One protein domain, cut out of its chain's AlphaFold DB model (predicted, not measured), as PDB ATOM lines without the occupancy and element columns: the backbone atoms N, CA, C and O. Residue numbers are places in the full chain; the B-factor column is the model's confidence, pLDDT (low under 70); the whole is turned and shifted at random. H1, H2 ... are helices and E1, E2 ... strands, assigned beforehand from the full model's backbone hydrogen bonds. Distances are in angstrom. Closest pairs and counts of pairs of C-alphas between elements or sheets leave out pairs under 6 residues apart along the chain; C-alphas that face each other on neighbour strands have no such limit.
ATOM      1  N   GLY A  17      33.087  21.682 -20.107       68.06
ATOM      2  CA  GLY A  17      34.214  21.203 -19.294       68.06
ATOM      3  C   GLY A  17      34.878  19.912 -19.807       68.06
ATOM      4  O   GLY A  17      36.101  19.784 -19.788       68.06
ATOM      5  N   GLN A  18      34.102  18.961 -20.331       75.50
ATOM      6  CA  GLN A  18      34.620  17.726 -20.937       75.50
ATOM      7  C   GLN A  18      35.296  18.003 -22.285       75.50
ATOM      8  O   GLN A  18      36.259  17.328 -22.654       75.50
ATOM      9  N   ARG A  19      34.814  19.019 -23.009       77.69
ATOM     10  CA  ARG A  19      35.399  19.476 -24.272       77.69
ATOM     11  C   ARG A  19      36.771  20.088 -24.029       77.69
ATOM     12  O   ARG A  19      37.725  19.716 -24.706       77.69
ATOM     13  N   VAL A  20      36.880  20.958 -23.024       80.00
ATOM     14  CA  VAL A  20      38.157  21.536 -22.581       80.00
ATOM     15  C   VAL A  20      39.128  20.434 -22.146       80.00
ATOM     16  O   VAL A  20      40.268  20.414 -22.606       80.00
ATOM     17  N   ALA A  21      38.671  19.458 -21.354       84.06
ATOM     18  CA  ALA A  21      39.506  18.332 -20.931       84.06
ATOM     19  C   ALA A  21      40.027  17.494 -22.114       84.06
ATOM     20  O   ALA A  21      41.193  17.098 -22.131       84.06
ATOM     21  N   LEU A  22      39.187  17.244 -23.124       88.19
ATOM     22  CA  LEU A  22      39.593  16.537 -24.340       88.19
ATOM     23  C   LEU A  22      40.621  17.338 -25.149       88.19
ATOM     24  O   LEU A  22      41.604  16.766 -25.618       88.19
ATOM     25  N   VAL A  23      40.414  18.650 -25.297       88.31
ATOM     26  CA  VAL A  23      41.346  19.557 -25.986       88.31
ATOM     27  C   VAL A  23      42.720  19.534 -25.315       88.31
ATOM     28  O   VAL A  23      43.721  19.326 -26.000       88.31
ATOM     29  N   GLU A  24      42.784  19.693 -23.993       87.75
ATOM     30  CA  GLU A  24      44.056  19.668 -23.260       87.75
ATOM     31  C   GLU A  24      44.741  18.302 -23.371       87.75
ATOM     32  O   GLU A  24      45.925  18.227 -23.705       87.75
ATOM     33  N   LYS A  25      43.983  17.205 -23.250       88.94
ATOM     34  CA  LYS A  25      44.529  15.854 -23.424       88.94
ATOM     35  C   LYS A  25      45.113  15.635 -24.822       88.94
ATOM     36  O   LYS A  25      46.175  15.032 -24.956       88.94
ATOM     37  N   ILE A  26      44.437  16.127 -25.861       90.50
ATOM     38  CA  ILE A  26      44.916  16.063 -27.248       90.50
ATOM     39  C   ILE A  26      46.209  16.863 -27.406       90.50
ATOM     40  O   ILE A  26      47.174  16.341 -27.963       90.50
ATOM     41  N   LYS A  27      46.263  18.099 -26.895       87.50
ATOM     42  CA  LYS A  27      47.478  18.924 -26.947       87.50
ATOM     43  C   LYS A  27      48.651  18.233 -26.260       87.50
ATOM     44  O   LYS A  27      49.738  18.202 -26.831       87.50
ATOM     45  N   ASP A  28      48.437  17.645 -25.088       88.06
ATOM     46  CA  ASP A  28      49.488  16.955 -24.337       88.06
ATOM     47  C   ASP A  28      50.016  15.720 -25.067       88.06
ATOM     48  O   ASP A  28      51.228  15.529 -25.171       88.06
ATOM     49  N   VAL A  29      49.126  14.911 -25.639       88.88
ATOM     50  CA  VAL A  29      49.496  13.722 -26.425       88.88
ATOM     51  C   VAL A  29      50.302  14.120 -27.662       88.88
ATOM     52  O   VAL A  29      51.321  13.493 -27.968       88.88
ATOM     53  N   LEU A  30      49.899  15.199 -28.337       86.12
ATOM     54  CA  LEU A  30      50.628  15.739 -29.484       86.12
ATOM     55  C   LEU A  30      52.000  16.309 -29.084       86.12
ATOM     56  O   LEU A  30      52.987  16.001 -29.751       86.12
ATOM     57  N   ARG A  31      52.096  17.056 -27.971       85.38
ATOM     58  CA  ARG A  31      53.372  17.559 -27.413       85.38
ATOM     59  C   ARG A  31      54.338  16.423 -27.077       85.38
ATOM     60  O   ARG A  31      55.532  16.537 -27.324       85.38
ATOM     61  N   GLN A  32      53.822  15.310 -26.559       84.06
ATOM     62  CA  GLN A  32      54.605  14.107 -26.260       84.06
ATOM     63  C   GLN A  32      54.990  13.302 -27.512       84.06
ATOM     64  O   GLN A  32      55.606  12.239 -27.398       84.06
ATOM     65  N   GLY A  33      54.605  13.757 -28.708       82.69
ATOM     66  CA  GLY A  33      54.871  13.061 -29.963       82.69
ATOM     67  C   GLY A  33      54.154  11.713 -30.073       82.69
ATOM     68  O   GLY A  33      54.588  10.850 -30.838       82.69
ATOM     69  N   GLN A  34      53.077  11.509 -29.318       86.44
ATOM     70  CA  GLN A  34      52.279  10.289 -29.351       86.44
ATOM     71  C   GLN A  34      51.167  10.397 -30.398       86.44
ATOM     72  O   GLN A  34      50.872  11.472 -30.926       86.44
ATOM     73  N   ARG A  35      50.580   9.253 -30.750       88.44
ATOM     74  CA  ARG A  35      49.492   9.182 -31.731       88.44
ATOM     75  C   ARG A  35      48.127   9.204 -31.061       88.44
ATOM     76  O   ARG A  35      47.967   8.708 -29.946       88.44
ATOM     77  N   ILE A  36      47.143   9.721 -31.785       91.62
ATOM     78  CA  ILE A  36      45.733   9.716 -31.399       91.62
ATOM     79  C   ILE A  36      44.992   8.757 -32.330       91.62
ATOM     80  O   ILE A  36      45.045   8.902 -33.553       91.62
ATOM     81  N   ALA A  37      44.292   7.780 -31.764       91.00
ATOM     82  CA  ALA A  37      43.449   6.854 -32.509       91.00
ATOM     83  C   ALA A  37      41.973   7.218 -32.325       91.00
ATOM     84  O   ALA A  37      41.494   7.355 -31.204       91.00
ATOM     85  N   VAL A  38      41.235   7.338 -33.423       91.56
ATOM     86  CA  VAL A  38      39.789   7.575 -33.423       91.56
ATOM     87  C   VAL A  38      39.089   6.329 -33.953       91.56
ATOM     88  O   VAL A  38      39.268   5.959 -35.116       91.56
ATOM     89  N   LEU A  39      38.295   5.678 -33.102       90.00
ATOM     90  CA  LEU A  39      37.655   4.390 -33.383       90.00
ATOM     91  C   LEU A  39      36.149   4.532 -33.593       90.00
ATOM     92  O   LEU A  39      35.492   5.334 -32.934       90.00
ATOM     93  N   GLY A  40      35.585   3.735 -34.502       86.12
ATOM     94  CA  GLY A  40      34.204   3.898 -34.956       86.12
ATOM     95  C   GLY A  40      34.076   4.998 -36.012       86.12
ATOM     96  O   GLY A  40      32.997   5.537 -36.250       86.12
ATOM     97  N   TRP A  41      35.169   5.390 -36.664       89.31
ATOM     98  CA  TRP A  41      35.104   6.385 -37.723       89.31
ATOM     99  C   TRP A  41      34.293   5.846 -38.911       89.31
ATOM    100  O   TRP A  41      34.558   4.752 -39.409       89.31
ATOM    101  N   ARG A  42      33.263   6.587 -39.331       82.31
ATOM    102  CA  ARG A  42      32.393   6.255 -40.478       82.31
ATOM    103  C   ARG A  42      32.460   7.285 -41.604       82.31
ATOM    104  O   ARG A  42      31.781   7.120 -42.612       82.31
ATOM    105  N   ASP A  43      33.223   8.359 -41.419       77.25
ATOM    106  CA  ASP A  43      33.458   9.299 -42.511       77.25
ATOM    107  C   ASP A  43      34.471   8.700 -43.491       77.25
ATOM    108  O   ASP A  43      35.277   7.844 -43.122       77.25
ATOM    109  N   SER A  44      34.438   9.155 -44.739       72.56
ATOM    110  CA  SER A  44      35.392   8.698 -45.742       72.56
ATOM    111  C   SER A  44      36.799   9.177 -45.377       72.56
ATOM    112  O   SER A  44      37.010  10.363 -45.114       72.56
ATOM    113  N   ASN A  45      37.783   8.278 -45.417       71.31
ATOM    114  CA  ASN A  45      39.198   8.652 -45.303       71.31
ATOM    115  C   ASN A  45      39.693   9.406 -46.553       71.31
ATOM    116  O   ASN A  45      40.724  10.067 -46.506       71.31
ATOM    117  N   HIS A  46      38.927   9.371 -47.650       68.69
ATOM    118  CA  HIS A  46      39.165  10.181 -48.850       68.69
ATOM    119  C   HIS A  46      38.541  11.580 -48.763       68.69
ATOM    120  O   HIS A  46      38.746  12.402 -49.654       68.69
ATOM    121  N   ASN A  47      37.785  11.873 -47.701       76.44
ATOM    122  CA  ASN A  47      37.306  13.221 -47.425       76.44
ATOM    123  C   ASN A  47      38.515  14.145 -47.199       76.44
ATOM    124  O   ASN A  47      39.357  13.836 -46.356       76.44
ATOM    125  N   LYS A  48      38.575  15.284 -47.906       71.69
ATOM    126  CA  LYS A  48      39.663  16.278 -47.813       71.69
ATOM    127  C   LYS A  48      40.018  16.616 -46.361       71.69
ATOM    128  O   LYS A  48      41.192  16.661 -46.018       71.69
ATOM    129  N   TYR A  49      39.010  16.767 -45.503       71.56
ATOM    130  CA  TYR A  49      39.202  17.098 -44.092       71.56
ATOM    131  C   TYR A  49      39.814  15.948 -43.283       71.56
ATOM    132  O   TYR A  49      40.718  16.162 -42.486       71.56
ATOM    133  N   THR A  50      39.336  14.719 -43.486       75.62
ATOM    134  CA  THR A  50      39.889  13.537 -42.805       75.62
ATOM    135  C   THR A  50      41.319  13.278 -43.273       75.62
ATOM    136  O   THR A  50      42.191  13.015 -42.452       75.62
ATOM    137  N   ARG A  51      41.568  13.418 -44.581       76.94
ATOM    138  CA  ARG A  51      42.884  13.243 -45.198       76.94
ATOM    139  C   ARG A  51      43.904  14.231 -44.637       76.94
ATOM    140  O   ARG A  51      44.921  13.797 -44.123       76.94
ATOM    141  N   GLN A  52      43.561  15.516 -44.589       76.50
ATOM    142  CA  GLN A  52      44.426  16.556 -44.024       76.50
ATOM    143  C   GLN A  52      44.813  16.281 -42.559       76.50
ATOM    144  O   GLN A  52      45.943  16.537 -42.153       76.50
ATOM    145  N   LEU A  53      43.894  15.732 -41.757       78.94
ATOM    146  CA  LEU A  53      44.182  15.343 -40.371       78.94
ATOM    147  C   LEU A  53      45.084  14.095 -40.287       78.94
ATOM    148  O   LEU A  53      45.860  13.963 -39.340       78.94
ATOM    149  N   MET A  54      44.989  13.185 -41.261       80.88
ATOM    150  CA  MET A  54      45.821  11.978 -41.356       80.88
ATOM    151  C   MET A  54      47.219  12.246 -41.910       80.88
ATOM    152  O   MET A  54      48.152  11.554 -41.505       80.88
ATOM    153  N   ASP A  55      47.376  13.226 -42.804       75.75
ATOM    154  CA  ASP A  55      48.630  13.501 -43.521       75.75
ATOM    155  C   ASP A  55      49.791  13.831 -42.564       75.75
ATOM    156  O   ASP A  55      50.944  13.506 -42.837       75.75
ATOM    157  N   ASN A  56      49.489  14.353 -41.372       71.31
ATOM    158  CA  ASN A  56      50.480  14.594 -40.318       71.31
ATOM    159  C   ASN A  56      50.989  13.306 -39.630       71.31
ATOM    160  O   ASN A  56      51.862  13.372 -38.765       71.31
ATOM    161  N   GLY A  57      50.416  12.131 -39.922       73.81
ATOM    162  CA  GLY A  57      50.816  10.827 -39.368       73.81
ATOM    163  C   GLY A  57      50.602  10.656 -37.855       73.81
ATOM    164  O   GLY A  57      50.982   9.633 -37.275       73.81
ATOM    165  N   ARG A  58      50.011  11.661 -37.195       83.31
ATOM    166  CA  ARG A  58      49.723  11.694 -35.751       83.31
ATOM    167  C   ARG A  58      48.331  11.180 -35.405       83.31
ATOM    168  O   ARG A  58      48.105  10.801 -34.259       83.31
ATOM    169  N   ILE A  59      47.417  11.162 -36.373       88.31
ATOM    170  CA  ILE A  59      46.016  10.798 -36.166       88.31
ATOM    171  C   ILE A  59      45.662   9.608 -37.044       88.31
ATOM    172  O   ILE A  59      45.917   9.608 -38.247       88.31
ATOM    173  N   ILE A  60      45.050   8.599 -36.434       88.06
ATOM    174  CA  ILE A  60      44.611   7.382 -37.110       88.06
ATOM    175  C   ILE A  60      43.093   7.284 -36.980       88.06
ATOM    176  O   ILE A  60      42.575   7.167 -35.872       88.06
ATOM    177  N   PHE A  61      42.377   7.270 -38.104       88.56
ATOM    178  CA  PHE A  61      40.937   7.006 -38.131       88.56
ATOM    179  C   PHE A  61      40.670   5.554 -38.528       88.56
ATOM    180  O   PHE A  61      41.097   5.109 -39.596       88.56
ATOM    181  N   ARG A  62      39.950   4.805 -37.685       86.00
ATOM    182  CA  ARG A  62      39.555   3.419 -37.971       86.00
ATOM    183  C   ARG A  62      38.084   3.177 -37.676       86.00
ATOM    184  O   ARG A  62      37.525   3.690 -36.709       86.00
ATOM    185  N   HIS A  63      37.470   2.336 -38.501       82.62
ATOM    186  CA  HIS A  63      36.096   1.900 -38.284       82.62
ATOM    187  C   HIS A  63      35.994   0.795 -37.218       82.62
ATOM    188  O   HIS A  63      35.140   0.882 -36.342       82.62
ATOM    189  N   LYS A  64      36.892  -0.200 -37.272       80.69
ATOM    190  CA  LYS A  64      36.979  -1.351 -36.353       80.69
ATOM    191  C   LYS A  64      38.412  -1.567 -35.861       80.69
ATOM    192  O   LYS A  64      39.362  -1.120 -36.510       80.69
ATOM    193  N   ILE A  65      38.571  -2.300 -34.761       78.69
ATOM    194  CA  ILE A  65      39.885  -2.688 -34.223       78.69
ATOM    195  C   ILE A  65      40.329  -3.999 -34.878       78.69
ATOM    196  O   ILE A  65      39.971  -5.085 -34.429       78.69
ATOM    197  N   GLN A  66      41.097  -3.905 -35.963       65.75
ATOM    198  CA  GLN A  66      41.518  -5.086 -36.733       65.75
ATOM    199  C   GLN A  66      42.827  -5.727 -36.228       65.75
ATOM    200  O   GLN A  66      42.979  -6.937 -36.330       65.75
ATOM    201  N   SER A  67      43.740  -4.946 -35.647       60.28
ATOM    202  CA  SER A  67      44.994  -5.374 -35.000       60.28
ATOM    203  C   SER A  67      45.687  -4.143 -34.395       60.28
ATOM    204  O   SER A  67      45.206  -3.021 -34.613       60.28
ATOM    205  N   ASP A  68      46.754  -4.370 -33.616       64.44
ATOM    206  CA  ASP A  68      47.536  -3.384 -32.851       64.44
ATOM    207  C   ASP A  68      47.522  -1.975 -33.472       64.44
ATOM    208  O   ASP A  68      47.735  -1.791 -34.676       64.44
ATOM    209  N   LEU A  69      47.242  -0.953 -32.656       67.00
ATOM    210  CA  LEU A  69      47.022   0.415 -33.148       67.00
ATOM    211  C   LEU A  69      48.284   1.059 -33.763       67.00
ATOM    212  O   LEU A  69      48.183   2.128 -34.362       67.00
ATOM    213  N   GLY A  70      49.431   0.374 -33.705       58.59
ATOM    214  CA  GLY A  70      50.659   0.711 -34.415       58.59
ATOM    215  C   GLY A  70      51.379   1.924 -33.824       58.59
ATOM    216  O   GLY A  70      50.964   3.073 -33.997       58.59
ATOM    217  N   GLY A  71      52.533   1.688 -33.199       68.00
ATOM    218  CA  GLY A  71      53.310   2.728 -32.517       68.00
ATOM    219  C   GLY A  71      52.702   3.152 -31.174       68.00
ATOM    220  O   GLY A  71      51.738   2.563 -30.694       68.00
ATOM    221  N   LYS A  72      53.283   4.181 -30.543       80.06
ATOM    222  CA  LYS A  72      52.861   4.658 -29.217       80.06
ATOM    223  C   LYS A  72      51.603   5.531 -29.324       80.06
ATOM    224  O   LYS A  72      51.693   6.732 -29.593       80.06
ATOM    225  N   VAL A  73      50.434   4.919 -29.145       86.12
ATOM    226  CA  VAL A  73      49.150   5.629 -29.034       86.12
ATOM    227  C   VAL A  73      49.007   6.176 -27.619       86.12
ATOM    228  O   VAL A  73      49.083   5.424 -26.657       86.12
ATOM    229  N   GLY A  74      48.834   7.491 -27.508       84.88
ATOM    230  CA  GLY A  74      48.659   8.191 -26.233       84.88
ATOM    231  C   GLY A  74      47.209   8.510 -25.892       84.88
ATOM    232  O   GLY A  74      46.907   8.870 -24.756       84.88
ATOM    233  N   LEU A  75      46.317   8.411 -26.883       92.00
ATOM    234  CA  LEU A  75      44.897   8.685 -26.715       92.00
ATOM    235  C   LEU A  75      44.050   7.885 -27.701       92.00
ATOM    236  O   LEU A  75      44.320   7.884 -28.904       92.00
ATOM    237  N   VAL A  76      42.982   7.280 -27.192       90.69
ATOM    238  CA  VAL A  76      41.932   6.639 -27.981       90.69
ATOM    239  C   VAL A  76      40.628   7.407 -27.783       90.69
ATOM    240  O   VAL A  76      40.170   7.586 -26.660       90.69
ATOM    241  N   ILE A  77      40.015   7.858 -28.876       91.69
ATOM    242  CA  ILE A  77      38.727   8.556 -28.878       91.69
ATOM    243  C   ILE A  77      37.698   7.652 -29.548       91.69
ATOM    244  O   ILE A  77      37.884   7.212 -30.685       91.69
ATOM    245  N   LEU A  78      36.597   7.383 -28.853       89.50
ATOM    246  CA  LEU A  78      35.528   6.527 -29.357       89.50
ATOM    247  C   LEU A  78      34.425   7.381 -29.965       89.50
ATOM    248  O   LEU A  78      33.996   8.366 -29.367       89.50
ATOM    249  N   THR A  79      33.939   7.003 -31.145       89.38
ATOM    250  CA  THR A  79      32.737   7.612 -31.719       89.38
ATOM    251  C   THR A  79      31.492   6.803 -31.386       89.38
ATOM    252  O   THR A  79      31.558   5.636 -31.005       89.38
ATOM    253  N   LYS A  80      30.316   7.400 -31.607       83.19
ATOM    254  CA  LYS A  80      29.017   6.730 -31.410       83.19
ATOM    255  C   LYS A  80      28.777   5.512 -32.303       83.19
ATOM    256  O   LYS A  80      27.758   4.849 -32.157       83.19
ATOM    257  N   PHE A  81      29.657   5.265 -33.268       84.38
ATOM    258  CA  PHE A  81      29.527   4.167 -34.217       84.38
ATOM    259  C   PHE A  81      30.488   3.011 -33.934       84.38
ATOM    260  O   PHE A  81      30.577   2.102 -34.763       84.38
ATOM    261  N   ILE A  82      31.223   3.059 -32.821       84.88
ATOM    262  CA  ILE A  82      32.032   1.933 -32.367       84.88
ATOM    263  C   ILE A  82      31.125   0.724 -32.088       84.88
ATOM    264  O   ILE A  82      30.024   0.872 -31.554       84.88
ATOM    265  N   GLY A  83      31.557  -0.468 -32.505       80.81
ATOM    266  CA  GLY A  83      30.845  -1.708 -32.189       80.81
ATOM    267  C   GLY A  83      30.922  -2.019 -30.694       80.81
ATOM    268  O   GLY A  83      31.880  -1.620 -30.037       80.81
ATOM    269  N   HIS A  84      29.935  -2.744 -30.162       79.69
ATOM    270  CA  HIS A  84      29.903  -3.104 -28.741       79.69
ATOM    271  C   HIS A  84      31.150  -3.901 -28.325       79.69
ATOM    272  O   HIS A  84      31.816  -3.525 -27.367       79.69
ATOM    273  N   ASP A  85      31.540  -4.902 -29.115       80.88
ATOM    274  CA  ASP A  85      32.724  -5.727 -28.840       80.88
ATOM    275  C   ASP A  85      34.022  -4.902 -28.832       80.88
ATOM    276  O   ASP A  85      34.874  -5.061 -27.960       80.88
ATOM    277  N   ASP A  86      34.170  -3.977 -29.784       82.62
ATOM    278  CA  ASP A  86      35.340  -3.099 -29.857       82.62
ATOM    279  C   ASP A  86      35.366  -2.100 -28.690       82.62
ATOM    280  O   ASP A  86      36.436  -1.829 -28.149       82.62
ATOM    281  N   PHE A  87      34.204  -1.586 -28.274       82.81
ATOM    282  CA  PHE A  87      34.058  -0.702 -27.116       82.81
ATOM    283  C   PHE A  87      34.492  -1.391 -25.817       82.81
ATOM    284  O   PHE A  87      35.293  -0.844 -25.059       82.81
ATOM    285  N   GLU A  88      34.004  -2.610 -25.586       81.69
ATOM    286  CA  GLU A  88      34.334  -3.421 -24.411       81.69
ATOM    287  C   GLU A  88      35.836  -3.724 -24.319       81.69
ATOM    288  O   GLU A  88      36.412  -3.708 -23.232       81.69
ATOM    289  N   ARG A  89      36.500  -3.913 -25.464       80.88
ATOM    290  CA  ARG A  89      37.946  -4.166 -25.530       80.88
ATOM    291  C   ARG A  89      38.803  -2.947 -25.196       80.88
ATOM    292  O   ARG A  89      39.870  -3.110 -24.616       80.88
ATOM    293  N   VAL A  90      38.385  -1.739 -25.576       82.00
ATOM    294  CA  VAL A  90      39.213  -0.523 -25.414       82.00
ATOM    295  C   VAL A  90      38.885   0.289 -24.177       82.00
ATOM    296  O   VAL A  90      39.746   1.027 -23.705       82.00
ATOM    297  N   ARG A  91      37.688   0.143 -23.601       78.06
ATOM    298  CA  ARG A  91      37.311   0.876 -22.381       78.06
ATOM    299  C   ARG A  91      38.215   0.581 -21.178       78.06
ATOM    300  O   ARG A  91      38.269   1.381 -20.254       78.06
ATOM    301  N   VAL A  92      38.895  -0.568 -21.177       76.12
ATOM    302  CA  VAL A  92      39.833  -0.977 -20.118       76.12
ATOM    303  C   VAL A  92      41.233  -0.372 -20.288       76.12
ATOM    304  O   VAL A  92      42.050  -0.459 -19.373       76.12
ATOM    305  N   LEU A  93      41.521   0.247 -21.439       79.12
ATOM    306  CA  LEU A  93      42.798   0.909 -21.711       79.12
ATOM    307  C   LEU A  93      42.826   2.295 -21.053       79.12
ATOM    308  O   LEU A  93      41.875   3.069 -21.173       79.12
ATOM    309  N   ARG A  94      43.936   2.630 -20.386       75.44
ATOM    310  CA  ARG A  94      44.116   3.920 -19.684       75.44
ATOM    311  C   ARG A  94      44.150   5.112 -20.637       75.44
ATOM    312  O   ARG A  94      43.859   6.238 -20.244       75.44
ATOM    313  N   GLU A  95      44.533   4.861 -21.876       83.62
ATOM    314  CA  GLU A  95      44.664   5.832 -22.950       83.62
ATOM    315  C   GLU A  95      43.303   6.187 -23.564       83.62
ATOM    316  O   GLU A  95      43.219   7.094 -24.390       83.62
ATOM    317  N   THR A  96      42.222   5.502 -23.185       86.12
ATOM    318  CA  THR A  96      40.893   5.744 -23.747       86.12
ATOM    319  C   THR A  96      40.217   6.928 -23.075       86.12
ATOM    320  O   THR A  96      40.044   6.972 -21.858       86.12
ATOM    321  N   PHE A  97      39.795   7.898 -23.885       87.62
ATOM    322  CA  PHE A  97      38.952   8.980 -23.409       87.62
ATOM    323  C   PHE A  97      37.610   8.390 -22.960       87.62
ATOM    324  O   PHE A  97      36.987   7.657 -23.733       87.62
ATOM    325  N   PRO A  98      37.147   8.686 -21.735       79.81
ATOM    326  CA  PRO A  98      36.047   7.947 -21.127       79.81
ATOM    327  C   PRO A  98      34.716   8.142 -21.856       79.81
ATOM    328  O   PRO A  98      33.808   7.347 -21.667       79.81
ATOM    329  N   ILE A  99      34.586   9.177 -22.689       82.38
ATOM    330  CA  ILE A  99      33.321   9.583 -23.298       82.38
ATOM    331  C   ILE A  99      33.351   9.364 -24.806       82.38
ATOM    332  O   ILE A  99      34.356   9.578 -25.485       82.38
ATOM    333  N   VAL A 100      32.195   8.979 -25.333       84.38
ATOM    334  CA  VAL A 100      31.962   8.849 -26.763       84.38
ATOM    335  C   VAL A 100      31.725  10.224 -27.386       84.38
ATOM    336  O   VAL A 100      30.824  10.951 -26.981       84.38
ATOM    337  N   VAL A 101      32.490  10.564 -28.418       83.56
ATOM    338  CA  VAL A 101      32.471  11.893 -29.041       83.56
ATOM    339  C   VAL A 101      31.899  11.815 -30.457       83.56
ATOM    340  O   VAL A 101      32.127  10.864 -31.208       83.56
ATOM    341  N   SER A 102      31.117  12.817 -30.856       82.88
ATOM    342  CA  SER A 102      30.580  12.875 -32.219       82.88
ATOM    343  C   SER A 102      31.679  13.172 -33.250       82.88
ATOM    344  O   SER A 102      32.601  13.941 -32.981       82.88
ATOM    345  N   ASN A 103      31.562  12.626 -34.468       82.38
ATOM    346  CA  ASN A 103      32.553  12.863 -35.530       82.38
ATOM    347  C   ASN A 103      32.752  14.360 -35.823       82.38
ATOM    348  O   ASN A 103      33.874  14.784 -36.078       82.38
ATOM    349  N   GLY A 104      31.676  15.156 -35.796       78.94
ATOM    350  CA  GLY A 104      31.752  16.598 -36.045       78.94
ATOM    351  C   GLY A 104      32.580  17.326 -34.988       78.94
ATOM    352  O   GLY A 104      33.414  18.161 -35.333       78.94
ATOM    353  N   GLU A 105      32.407  16.953 -33.722       81.38
ATOM    354  CA  GLU A 105      33.144  17.551 -32.610       81.38
ATOM    355  C   GLU A 105      34.619  17.138 -32.619       81.38
ATOM    356  O   GLU A 105      35.499  17.984 -32.487       81.38
ATOM    357  N   ILE A 106      34.901  15.862 -32.911       84.94
ATOM    358  CA  ILE A 106      36.268  15.362 -33.111       84.94
ATOM    359  C   ILE A 106      36.978  16.165 -34.203       84.94
ATOM    360  O   ILE A 106      38.097  16.621 -33.991       84.94
ATOM    361  N   LYS A 107      36.331  16.390 -35.357       82.56
ATOM    362  CA  LYS A 107      36.921  17.208 -36.428       82.56
ATOM    363  C   LYS A 107      37.233  18.614 -35.941       82.56
ATOM    364  O   LYS A 107      38.363  19.052 -36.108       82.56
ATOM    365  N   ARG A 108      36.258  19.304 -35.340       81.19
ATOM    366  CA  ARG A 108      36.440  20.676 -34.842       81.19
ATOM    367  C   ARG A 108      37.630  20.761 -33.891       81.19
ATOM    368  O   ARG A 108      38.532  21.552 -34.131       81.19
ATOM    369  N   ILE A 109      37.669  19.897 -32.879       86.31
ATOM    370  CA  ILE A 109      38.739  19.879 -31.877       86.31
ATOM    371  C   ILE A 109      40.099  19.585 -32.516       86.31
ATOM    372  O   ILE A 109      41.063  20.301 -32.248       86.31
ATOM    373  N   LEU A 110      40.191  18.565 -33.373       85.94
ATOM    374  CA  LEU A 110      41.453  18.197 -34.013       85.94
ATOM    375  C   LEU A 110      41.951  19.286 -34.969       85.94
ATOM    376  O   LEU A 110      43.146  19.558 -34.974       85.94
ATOM    377  N   PHE A 111      41.065  19.950 -35.718       81.06
ATOM    378  CA  PHE A 111      41.439  21.094 -36.555       81.06
ATOM    379  C   PHE A 111      41.921  22.280 -35.727       81.06
ATOM    380  O   PHE A 111      42.917  22.889 -36.093       81.06
ATOM    381  N   THR A 112      41.278  22.590 -34.600       79.69
ATOM    382  CA  THR A 112      41.759  23.644 -33.698       79.69
ATOM    383  C   THR A 112      43.123  23.285 -33.105       79.69
ATOM    384  O   THR A 112      44.025  24.113 -33.090       79.69
ATOM    385  N   CYS A 113      43.317  22.042 -32.659       80.81
ATOM    386  CA  CYS A 113      44.573  21.625 -32.034       80.81
ATOM    387  C   CYS A 113      45.727  21.501 -33.040       80.81
ATOM    388  O   CYS A 113      46.857  21.849 -32.710       80.81
ATOM    389  N   LEU A 114      45.457  21.022 -34.260       73.31
ATOM    390  CA  LEU A 114      46.466  20.875 -35.311       73.31
ATOM    391  C   LEU A 114      46.691  22.153 -36.122       73.31
ATOM    392  O   LEU A 114      47.808  22.376 -36.572       73.31
ATOM    393  N   GLY A 115      45.675  23.004 -36.278       56.38
ATOM    394  CA  GLY A 115      45.799  24.319 -36.913       56.38
ATOM    395  C   GLY A 115      46.670  25.285 -36.107       56.38
ATOM    396  O   GLY A 115      47.294  26.166 -36.678       56.38
ATOM    397  N   VAL A 116      46.782  25.065 -34.793       45.69
ATOM    398  CA  VAL A 116      47.740  25.755 -33.913       45.69
ATOM    399  C   VAL A 116      49.130  25.085 -33.936       45.69
ATOM    400  O   VAL A 116      50.109  25.675 -33.491       45.69
ATOM    401  N   GLN A 117      49.252  23.867 -34.480       42.75
ATOM    402  CA  GLN A 117      50.491  23.073 -34.505       42.75
ATOM    403  C   GLN A 117      51.094  22.869 -35.904       42.75
ATOM    404  O   GLN A 117      51.965  22.013 -36.061       42.75
TER     405      GLN A 117
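What this domain is: This is residues 17 to 117 of the 318 residues of an uncharacterized protein of Patescibacteria group bacterium (UniProt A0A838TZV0). What does one see first? A twisted sheet of four parallel strands has helices H1, H2 and H4 over one face, in two layers, while H3 only grazes it. What makes it up? The printed part has 101 residues with four named helices and four named strands, in the order H1 E1 H2 E2 E3 H3 E4 H4; the sheet's order is E2 E1 E3 E4, and the class is mixed. It is compact, with a radius of gyration of the C-alphas of 12.4 A, and rounded, 35 by 29 by 27 A.

How they stand to each other: Where is the first helix? H1, residues 17 to 31, is on the sheet at a height over the sheet of 9.7 A; its closest C-alphas to E3, residues 73 to 79, are those of Val 29 and Gly 74, 5.6 A. How do the strands pair? E1, residues 35 to 39, is parallel to E2, residues 59 to 62, with N 60 and O 36 at 2.9 A, and to E3, with N 37 and O 75 at 2.9 A. E3 is parallel to E4, residues 96 to 101, with N 97 and O 76 at 2.8 A, within hydrogen-bond range like the others. Where are the other helices? H4, residues 103 to 115, on the same face as H1, touches it with residues 109 to 113 alone, closest C-alphas Val 23 and Ile 109, 6.5 A, and touches H2, residues 48 to 55, closest C-alphas Leu 53 and Phe 111, 7.4 A. H3, residues 84 to 90, is apart from H1, H2 and H4; E1, H2, E2 and E3, H3, E4 are strand-helix-strand units, parallel neighbour strands joined through a helix, with right-handed crossovers. In H1, H2, H3 and H4 every O i to N i+4 pair is within hydrogen-bond range.

Where its parts are: Where do the ends lie? H1 begins at C-alpha 17, (34.214, 21.203, -19.294), and H4 ends at C-alpha 115, (45.799, 24.319, -36.913). How long are the longer elements? From first to last C-alpha H1 measures 21.1 A, H4 17.6 A and E3 16.7 A.

The domain as a whole: How large is it? The two C-alphas farthest apart, of Asp 85 and Val 116, are 35.2 A apart. Is it continuous and sure? The printed part has no cut and no long link; pLDDT is under 70 at residues 17, 46, 66 to 71 and 115 to 117.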